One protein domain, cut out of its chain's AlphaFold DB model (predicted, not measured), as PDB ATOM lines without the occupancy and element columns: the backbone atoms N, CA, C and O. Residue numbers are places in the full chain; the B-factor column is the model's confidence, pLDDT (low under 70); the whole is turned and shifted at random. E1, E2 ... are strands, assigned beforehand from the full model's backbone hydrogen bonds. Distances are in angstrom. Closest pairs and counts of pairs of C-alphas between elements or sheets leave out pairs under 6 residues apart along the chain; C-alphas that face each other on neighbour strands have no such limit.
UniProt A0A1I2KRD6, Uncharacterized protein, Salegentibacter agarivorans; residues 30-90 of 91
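What this domain is: This is residues 30 to 90 of the 91 residues of an uncharacterized protein of Salegentibacter agarivorans (UniProt A0A1I2KRD6). Two small strand sheets sit partly face to face with their strands crossed: the long hairpin E1 and E2 lies over one face of a sheet made of E4, E3 and E5. E1 comes near the end of E4 and E2 near E5, while a long loop, residues 68 to 86, leaves E4 and folds back to E5. The printed part has 61 residues with no named helix and five named strands, E1 to E5 in that order along the chain; the larger sheet has the order E4, E3, E5 and is mixed, and the pair E1, E2 is antiparallel. The class is all strand, though 28 of the 61 printed residues, under half, are in named strands. The whole is compact, with a radius of gyration of the C-alphas of 10.4 A, and spans 29 by 26 by 16 A.

How they stand to each other: In the larger sheet the inner strand is E3, residues 55 to 58. Its antiparallel neighbour is the edge strand E4, residues 61 to 67, at 146 degrees between directions; the two are a hairpin, and N 66 and O 56 are 2.8 A apart, within hydrogen-bond range. The other edge strand is E5, residues 87 to 89, parallel to E3 at 39 degrees, with N 87 and O 55 within hydrogen-bond range at 2.8 A. E1, residues 30 to 36, and E2, residues 39 to 45, form the other hairpin, antiparallel at 147 degrees; N 34 and O 41 are within hydrogen-bond range at 2.9 A. The closest C-alphas of E1 and E4 are those of Ile 34 and Thr 67, 6.1 A apart. The closest C-alphas of E2 and E5 are those of Val 45 and Ile 89, 5.9 A apart. E1 and E3 are only just apart, at 8.4 A, and E2 and E4 are apart.

Where its parts are: E3 is 10.8 A from first to last C-alpha, E4 14.5 A and E5 6.4 A. E1 begins at C-alpha 30, (205.422, 219.375, 154.194), and is 18.0 A long. E2 is 17.8 A long and ends at C-alpha 45, (200.789, 222.118, 153.443). E5 ends at C-alpha 89, (195.363, 223.215, 151.311).

The domain as a whole: The C-alphas of Glu 38 and Gly 50 are the two farthest apart, at 29.1 A. The printed part has no cut. The link from E4 to E5 is long, with 19 residues; outside the named strands, its residues 80 to 81 pair antiparallel with residues 52 to 53. The mean pLDDT of the printed part is 86.0, and residue 30 and residues 74 to 75 are under 70.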
ATOM      1  N   ALA A  30     205.630 220.572 153.404       62.47
ATOM      2  CA  ALA A  30     205.422 219.375 154.194       62.47
ATOM      3  C   ALA A  30     204.336 218.557 153.506       62.47
ATOM      4  O   ALA A  30     203.173 218.954 153.477       62.47
ATOM      5  N   ILE A  31     204.711 217.409 152.943       78.44
ATOM      6  CA  ILE A  31     203.712 216.402 152.610       78.44
ATOM      7  C   ILE A  31     203.142 215.933 153.949       78.44
ATOM      8  O   ILE A  31     203.807 215.226 154.706       78.44
ATOM      9  N   GLY A  32     201.945 216.412 154.259       87.06
ATOM     10  CA  GLY A  32     201.201 216.080 155.457       87.06
ATOM     11  C   GLY A  32     200.053 215.140 155.133       87.06
ATOM     12  O   GLY A  32     199.716 214.900 153.976       87.06
ATOM     13  N   PHE A  33     199.439 214.612 156.175       90.19
ATOM     14  CA  PHE A  33     198.258 213.777 156.079       90.19
ATOM     15  C   PHE A  33     197.167 214.353 156.965       90.19
ATOM     16  O   PHE A  33     197.435 214.795 158.083       90.19
ATOM     17  N   ILE A  34     195.939 214.342 156.470       91.56
ATOM     18  CA  ILE A  34     194.754 214.695 157.243       91.56
ATOM     19  C   ILE A  34     193.813 213.498 157.298       91.56
ATOM     20  O   ILE A  34     193.792 212.664 156.395       91.56
ATOM     21  N   GLU A  35     193.030 213.421 158.365       90.62
ATOM     22  CA  GLU A  35     191.975 212.425 158.520       90.62
ATOM     23  C   GLU A  35     190.645 213.052 158.086       90.62
ATOM     24  O   GLU A  35     190.167 213.999 158.716       90.62
ATOM     25  N   THR A  36     190.075 212.550 156.994       88.44
ATOM     26  CA  THR A  36     188.738 212.897 156.501       88.44
ATOM     27  C   THR A  36     187.759 211.759 156.801       88.44
ATOM     28  O   THR A  36     188.153 210.671 157.228       88.44
ATOM     29  N   ASP A  37     186.464 211.977 156.556       87.75
ATOM     30  CA  ASP A  37     185.443 210.929 156.720       87.75
ATOM     31  C   ASP A  37     185.672 209.718 155.790       87.75
ATOM     32  O   ASP A  37     185.198 208.615 156.072       87.75
ATOM     33  N   GLU A  38     186.401 209.909 154.686       88.38
ATOM     34  CA  GLU A  38     186.733 208.858 153.715       88.38
ATOM     35  C   GLU A  38     188.042 208.123 154.052       88.38
ATOM     36  O   GLU A  38     188.319 207.059 153.493       88.38
ATOM     37  N   GLY A  39     188.822 208.648 155.002       89.94
ATOM     38  CA  GLY A  39     190.081 208.077 155.463       89.94
ATOM     39  C   GLY A  39     191.220 209.093 155.482       89.94
ATOM     40  O   GLY A  39     191.013 210.298 155.568       89.94
ATOM     41  N   TRP A  40     192.451 208.592 155.434       90.00
ATOM     42  CA  TRP A  40     193.640 209.439 155.420       90.00
ATOM     43  C   TRP A  40     193.940 209.935 154.010       90.00
ATOM     44  O   TRP A  40     194.090 209.137 153.085       90.00
ATOM     45  N   GLU A  41     194.078 211.248 153.872       90.50
ATOM     46  CA  GLU A  41     194.413 211.904 152.615       90.50
ATOM     47  C   GLU A  41     195.742 212.643 152.741       90.50
ATOM     48  O   GLU A  41     196.020 213.305 153.743       90.50
ATOM     49  N   GLN A  42     196.581 212.507 151.716       89.56
ATOM     50  CA  GLN A  42     197.842 213.222 151.623       89.56
ATOM     51  C   GLN A  42     197.599 214.630 151.082       89.56
ATOM     52  O   GLN A  42     197.043 214.791 150.000       89.56
ATOM     53  N   VAL A  43     198.082 215.637 151.804       88.69
ATOM     54  CA  VAL A  43     197.922 217.051 151.468       88.69
ATOM     55  C   VAL A  43     199.270 217.751 151.445       88.69
ATOM     56  O   VAL A  43     200.189 217.408 152.191       88.69
ATOM     57  N   ASN A  44     199.394 218.755 150.583       87.62
ATOM     58  CA  ASN A  44     200.569 219.606 150.560       87.62
ATOM     59  C   ASN A  44     200.299 220.864 151.385       87.62
ATOM     60  O   ASN A  44     199.479 221.697 150.998       87.62
ATOM     61  N   VAL A  45     200.969 220.989 152.528       85.81
ATOM     62  CA  VAL A  45     200.789 222.118 153.443       85.81
ATOM     63  C   VAL A  45     202.137 222.630 153.923       85.81
ATOM     64  O   VAL A  45     203.072 221.867 154.150       85.81
ATOM     65  N   ASP A  46     202.241 223.941 154.098       85.81
ATOM     66  CA  ASP A  46     203.441 224.559 154.654       85.81
ATOM     67  C   ASP A  46     203.235 224.852 156.143       85.81
ATOM     68  O   ASP A  46     202.747 225.909 156.549       85.81
ATOM     69  N   CYS A  47     203.535 223.852 156.970       83.31
ATOM     70  CA  CYS A  47     203.543 223.998 158.418       83.31
ATOM     71  C   CYS A  47     204.909 224.553 158.852       83.31
ATOM     72  O   CYS A  47     205.851 223.785 159.036       83.31
ATOM     73  N   GLU A  48     205.024 225.871 159.034       81.69
ATOM     74  CA  GLU A  48     206.236 226.483 159.605       81.69
ATOM     75  C   GLU A  48     206.554 225.875 160.983       81.69
ATOM     76  O   GLU A  48     205.669 225.836 161.827       81.69
ATOM     77  N   GLU A  49     207.786 225.449 161.279       80.56
ATOM     78  CA  GLU A  49     208.106 224.857 162.592       80.56
ATOM     79  C   GLU A  49     207.774 225.796 163.771       80.56
ATOM     80  O   GLU A  49     208.197 226.953 163.815       80.56
ATOM     81  N   GLY A  50     207.052 225.289 164.778       82.94
ATOM     82  CA  GLY A  50     206.681 226.080 165.953       82.94
ATOM     83  C   GLY A  50     206.161 225.265 167.131       82.94
ATOM     84  O   GLY A  50     206.535 224.114 167.312       82.94
ATOM     85  N   VAL A  51     205.336 225.888 167.978       84.81
ATOM     86  CA  VAL A  51     204.828 225.284 169.231       84.81
ATOM     87  C   VAL A  51     203.338 224.946 169.187       84.81
ATOM     88  O   VAL A  51     202.814 224.348 170.125       84.81
ATOM     89  N   ASN A  52     202.642 225.374 168.136       88.62
ATOM     90  CA  ASN A  52     201.213 225.141 167.980       88.62
ATOM     91  C   ASN A  52     200.977 223.883 167.152       88.62
ATOM     92  O   ASN A  52     201.872 223.403 166.472       88.62
ATOM     93  N   THR A  53     199.757 223.365 167.163       89.62
ATOM     94  CA  THR A  53     199.369 222.282 166.256       89.62
ATOM     95  C   THR A  53     199.101 222.837 164.863       89.62
ATOM     96  O   THR A  53     198.310 223.772 164.725       89.62
ATOM     97  N   CYS A  54     199.706 222.243 163.836       89.88
ATOM     98  CA  CYS A  54     199.419 222.585 162.455       89.88
ATOM     99  C   CYS A  54     198.008 222.142 162.076       89.88
ATOM    100  O   CYS A  54     197.610 220.986 162.255       89.88
ATOM    101  N   LYS A  55     197.248 223.100 161.559       92.31
ATOM    102  CA  LYS A  55     195.873 222.921 161.121       92.31
ATOM    103  C   LYS A  55     195.751 223.379 159.686       92.31
ATOM    104  O   LYS A  55     196.441 224.320 159.305       92.31
ATOM    105  N   ALA A  56     194.862 222.760 158.926       91.50
ATOM    106  CA  ALA A  56     194.645 223.113 157.537       91.50
ATOM    107  C   ALA A  56     193.167 223.031 157.139       91.50
ATOM    108  O   ALA A  56     192.381 222.376 157.821       91.50
ATOM    109  N   TYR A  57     192.779 223.715 156.067       92.69
ATOM    110  CA  TYR A  57     191.426 223.685 155.503       92.69
ATOM    111  C   TYR A  57     191.488 223.668 153.976       92.69
ATOM    112  O   TYR A  57     192.446 224.172 153.395       92.69
ATOM    113  N   TYR A  58     190.461 223.131 153.320       90.75
ATOM    114  CA  TYR A  58     190.345 223.205 151.862       90.75
ATOM    115  C   TYR A  58     189.714 224.531 151.448       90.75
ATOM    116  O   TYR A  58     188.706 224.932 152.027       90.75
ATOM    117  N   SER A  59     190.216 225.182 150.396       88.62
ATOM    118  CA  SER A  59     189.588 226.403 149.855       88.62
ATOM    119  C   SER A  59     188.124 226.164 149.450       88.62
ATOM    120  O   SER A  59     187.292 227.068 149.537       88.62
ATOM    121  N   SER A  60     187.809 224.926 149.052       88.50
ATOM    122  CA  SER A  60     186.467 224.435 148.729       88.50
ATOM    123  C   SER A  60     185.541 224.310 149.954       88.50
ATOM    124  O   SER A  60     184.328 224.459 149.808       88.50
ATOM    125  N   ASP A  61     186.090 224.093 151.158       88.50
ATOM    126  CA  ASP A  61     185.345 224.046 152.423       88.50
ATOM    127  C   ASP A  61     186.131 224.697 153.586       88.50
ATOM    128  O   ASP A  61     186.757 224.020 154.404       88.50
ATOM    129  N   PRO A  62     186.096 226.038 153.707       87.31
ATOM    130  CA  PRO A  62     186.881 226.768 154.706       87.31
ATOM    131  C   PRO A  62     186.345 226.653 156.141       87.31
ATOM    132  O   PRO A  62     186.944 227.197 157.069       87.31
ATOM    133  N   ASN A  63     185.200 225.993 156.340       89.69
ATOM    134  CA  ASN A  63     184.612 225.805 157.666       89.69
ATOM    135  C   ASN A  63     185.128 224.544 158.366       89.69
ATOM    136  O   ASN A  63     185.052 224.472 159.596       89.69
ATOM    137  N   THR A  64     185.654 223.571 157.618       90.94
ATOM    138  CA  THR A  64     186.209 222.345 158.189       90.94
ATOM    139  C   THR A  64     187.718 222.462 158.320       90.94
ATOM    140  O   THR A  64     188.444 222.657 157.347       90.94
ATOM    141  N   VAL A  65     188.195 222.350 159.560       92.69
ATOM    142  CA  VAL A  65     189.611 222.472 159.897       92.69
ATOM    143  C   VAL A  65     190.145 221.112 160.315       92.69
ATOM    144  O   VAL A  65     189.720 220.546 161.322       92.69
ATOM    145  N   TYR A  66     191.127 220.634 159.570       92.44
ATOM    146  CA  TYR A  66     191.810 219.373 159.789       92.44
ATOM    147  C   TYR A  66     193.106 219.587 160.562       92.44
ATOM    148  O   TYR A  66     193.728 220.648 160.499       92.44
ATOM    149  N   THR A  67     193.517 218.567 161.310       91.75
ATOM    150  CA  THR A  67     194.841 218.530 161.940       91.75
ATOM    151  C   THR A  67     195.793 217.793 161.015       91.75
ATOM    152  O   THR A  67     195.431 216.744 160.491       91.75
ATOM    153  N   VAL A  68     196.986 218.349 160.808       90.69
ATOM    154  CA  VAL A  68     197.964 217.783 159.880       90.69
ATOM    155  C   VAL A  68     198.933 216.881 160.635       90.69
ATOM    156  O   VAL A  68     199.527 217.285 161.636       90.69
ATOM    157  N   TYR A  69     199.127 215.676 160.120       89.44
ATOM    158  CA  TYR A  69     200.025 214.668 160.657       89.44
ATOM    159  C   TYR A  69     201.170 214.385 159.680       89.44
ATOM    160  O   TYR A  69     201.004 214.519 158.470       89.44
ATOM    161  N   PRO A  70     202.345 213.974 160.177       86.25
ATOM    162  CA  PRO A  70     203.480 213.628 159.320       86.25
ATOM    163  C   PRO A  70     203.318 212.272 158.610       86.25
ATOM    164  O   PRO A  70     204.053 211.985 157.669       86.25
ATOM    165  N   THR A  71     202.394 211.418 159.065       84.38
ATOM    166  CA  THR A  71     202.107 210.099 158.473       84.38
ATOM    167  C   THR A  71     200.609 209.807 158.501       84.38
ATOM    168  O   THR A  71     199.875 210.407 159.282       84.38
ATOM    169  N   ASP A  72     200.175 208.850 157.686       79.62
ATOM    170  CA  ASP A  72     198.809 208.327 157.544       79.62
ATOM    171  C   ASP A  72     198.352 207.441 158.723       79.62
ATOM    172  O   ASP A  72     197.508 206.556 158.584       79.62
ATOM    173  N   ASN A  73     198.918 207.652 159.911       74.06
ATOM    174  CA  ASN A  73     198.626 206.871 161.099       74.06
ATOM    175  C   ASN A  73     198.534 207.800 162.316       74.06
ATOM    176  O   ASN A  73     199.512 208.447 162.693       74.06
ATOM    177  N   ASN A  74     197.373 207.805 162.981       65.19
ATOM    178  CA  ASN A  74     197.026 208.652 164.137       65.19
ATOM    179  C   ASN A  74     197.867 208.382 165.409       65.19
ATOM    180  O   ASN A  74     197.498 208.747 166.522       65.19
ATOM    181  N   GLN A  75     198.970 207.645 165.272       66.69
ATOM    182  CA  GLN A  75     199.892 207.286 166.346       66.69
ATOM    183  C   GLN A  75     201.070 208.254 166.471       66.69
ATOM    184  O   GLN A  75     201.849 208.130 167.417       66.69
ATOM    185  N   MET A  76     201.214 209.198 165.539       76.69
ATOM    186  CA  MET A  76     202.213 210.259 165.621       76.69
ATOM    187  C   MET A  76     201.619 211.556 166.159       76.69
ATOM    188  O   MET A  76     200.450 211.870 165.939       76.69
ATOM    189  N   GLU A  77     202.459 212.328 166.845       85.00
ATOM    190  CA  GLU A  77     202.121 213.697 167.215       85.00
ATOM    191  C   GLU A  77     201.883 214.529 165.944       85.00
ATOM    192  O   GLU A  77     202.583 214.338 164.940       85.00
ATOM    193  N   PRO A  78     200.883 215.423 165.957       86.62
ATOM    194  CA  PRO A  78     200.591 216.256 164.805       86.62
ATOM    195  C   PRO A  78     201.773 217.178 164.495       86.62
ATOM    196  O   PRO A  78     202.564 217.529 165.378       86.62
ATOM    197  N   LEU A  79     201.876 217.597 163.233       86.44
ATOM    198  CA  LEU A  79     202.888 218.561 162.825       86.44
ATOM    199  C   LEU A  79     202.746 219.835 163.650       86.44
ATOM    200  O   LEU A  79     201.642 220.270 163.988       86.44
ATOM    201  N   SER A  80     203.884 220.430 163.986       86.38
ATOM    202  CA  SER A  80     203.895 221.692 164.708       86.38
ATOM    203  C   SER A  80     203.825 222.870 163.739       86.38
ATOM    204  O   SER A  80     204.293 222.773 162.609       86.38
ATOM    205  N   SER A  81     203.232 223.975 164.185       84.50
ATOM    206  CA  SER A  81     203.136 225.228 163.447       84.50
ATOM    207  C   SER A  81     203.585 226.423 164.294       84.50
ATOM    208  O   SER A  81     203.283 226.513 165.492       84.50
ATOM    209  N   ALA A  82     204.280 227.380 163.680       85.00
ATOM    210  CA  ALA A  82     204.535 228.701 164.251       85.00
ATOM    211  C   ALA A  82     203.251 229.540 164.334       85.00
ATOM    212  O   ALA A  82     203.125 230.401 165.209       85.00
ATOM    213  N   SER A  83     202.271 229.247 163.476       83.50
ATOM    214  CA  SER A  83     201.010 229.972 163.373       83.50
ATOM    215  C   SER A  83     199.877 229.276 164.132       83.50
ATOM    216  O   SER A  83     199.822 228.055 164.255       83.50
ATOM    217  N   LEU A  84     198.941 230.077 164.643       84.81
ATOM    218  CA  LEU A  84     197.652 229.604 165.168       84.81
ATOM    219  C   LEU A  84     196.568 229.553 164.083       84.81
ATOM    220  O   LEU A  84     195.463 229.068 164.332       84.81
ATOM    221  N   ILE A  85     196.863 230.113 162.911       88.75
ATOM    222  CA  ILE A  85     195.933 230.221 161.794       88.75
ATOM    223  C   ILE A  85     196.059 228.947 160.950       88.75
ATOM    224  O   ILE A  85     197.184 228.572 160.615       88.75
ATOM    225  N   PRO A  86     194.939 228.291 160.600       88.94
ATOM    226  CA  PRO A  86     194.950 227.164 159.680       88.94
ATOM    227  C   PRO A  86     195.535 227.532 158.309       88.94
ATOM    228  O   PRO A  86     195.248 228.604 157.778       88.94
ATOM    229  N   VAL A  87     196.331 226.633 157.738       89.81
ATOM    230  CA  VAL A  87     196.926 226.756 156.403       89.81
ATOM    231  C   VAL A  87     195.917 226.309 155.343       89.81
ATOM    232  O   VAL A  87     195.191 225.337 155.531       89.81
ATOM    233  N   GLU A  88     195.858 227.010 154.219       90.44
ATOM    234  CA  GLU A  88     195.020 226.595 153.096       90.44
ATOM    235  C   GLU A  88     195.677 225.437 152.332       90.44
ATOM    236  O   GLU A  88     196.836 225.531 151.927       90.44
ATOM    237  N   ILE A  89     194.936 224.350 152.129       88.19
ATOM    238  CA  ILE A  89     195.363 223.215 151.311       88.19
ATOM    239  C   ILE A  89     195.189 223.615 149.849       88.19
ATOM    240  O   ILE A  89     194.075 223.861 149.393       88.19
ATOM    241  N   SER A  90     196.302 223.681 149.121       74.94
ATOM    242  CA  SER A  90     196.277 223.874 147.671       74.94
ATOM    243  C   SER A  90     196.024 222.525 146.992       74.94
ATOM    244  O   SER A  90     196.894 221.654 147.052       74.94
TER     245      SER A  90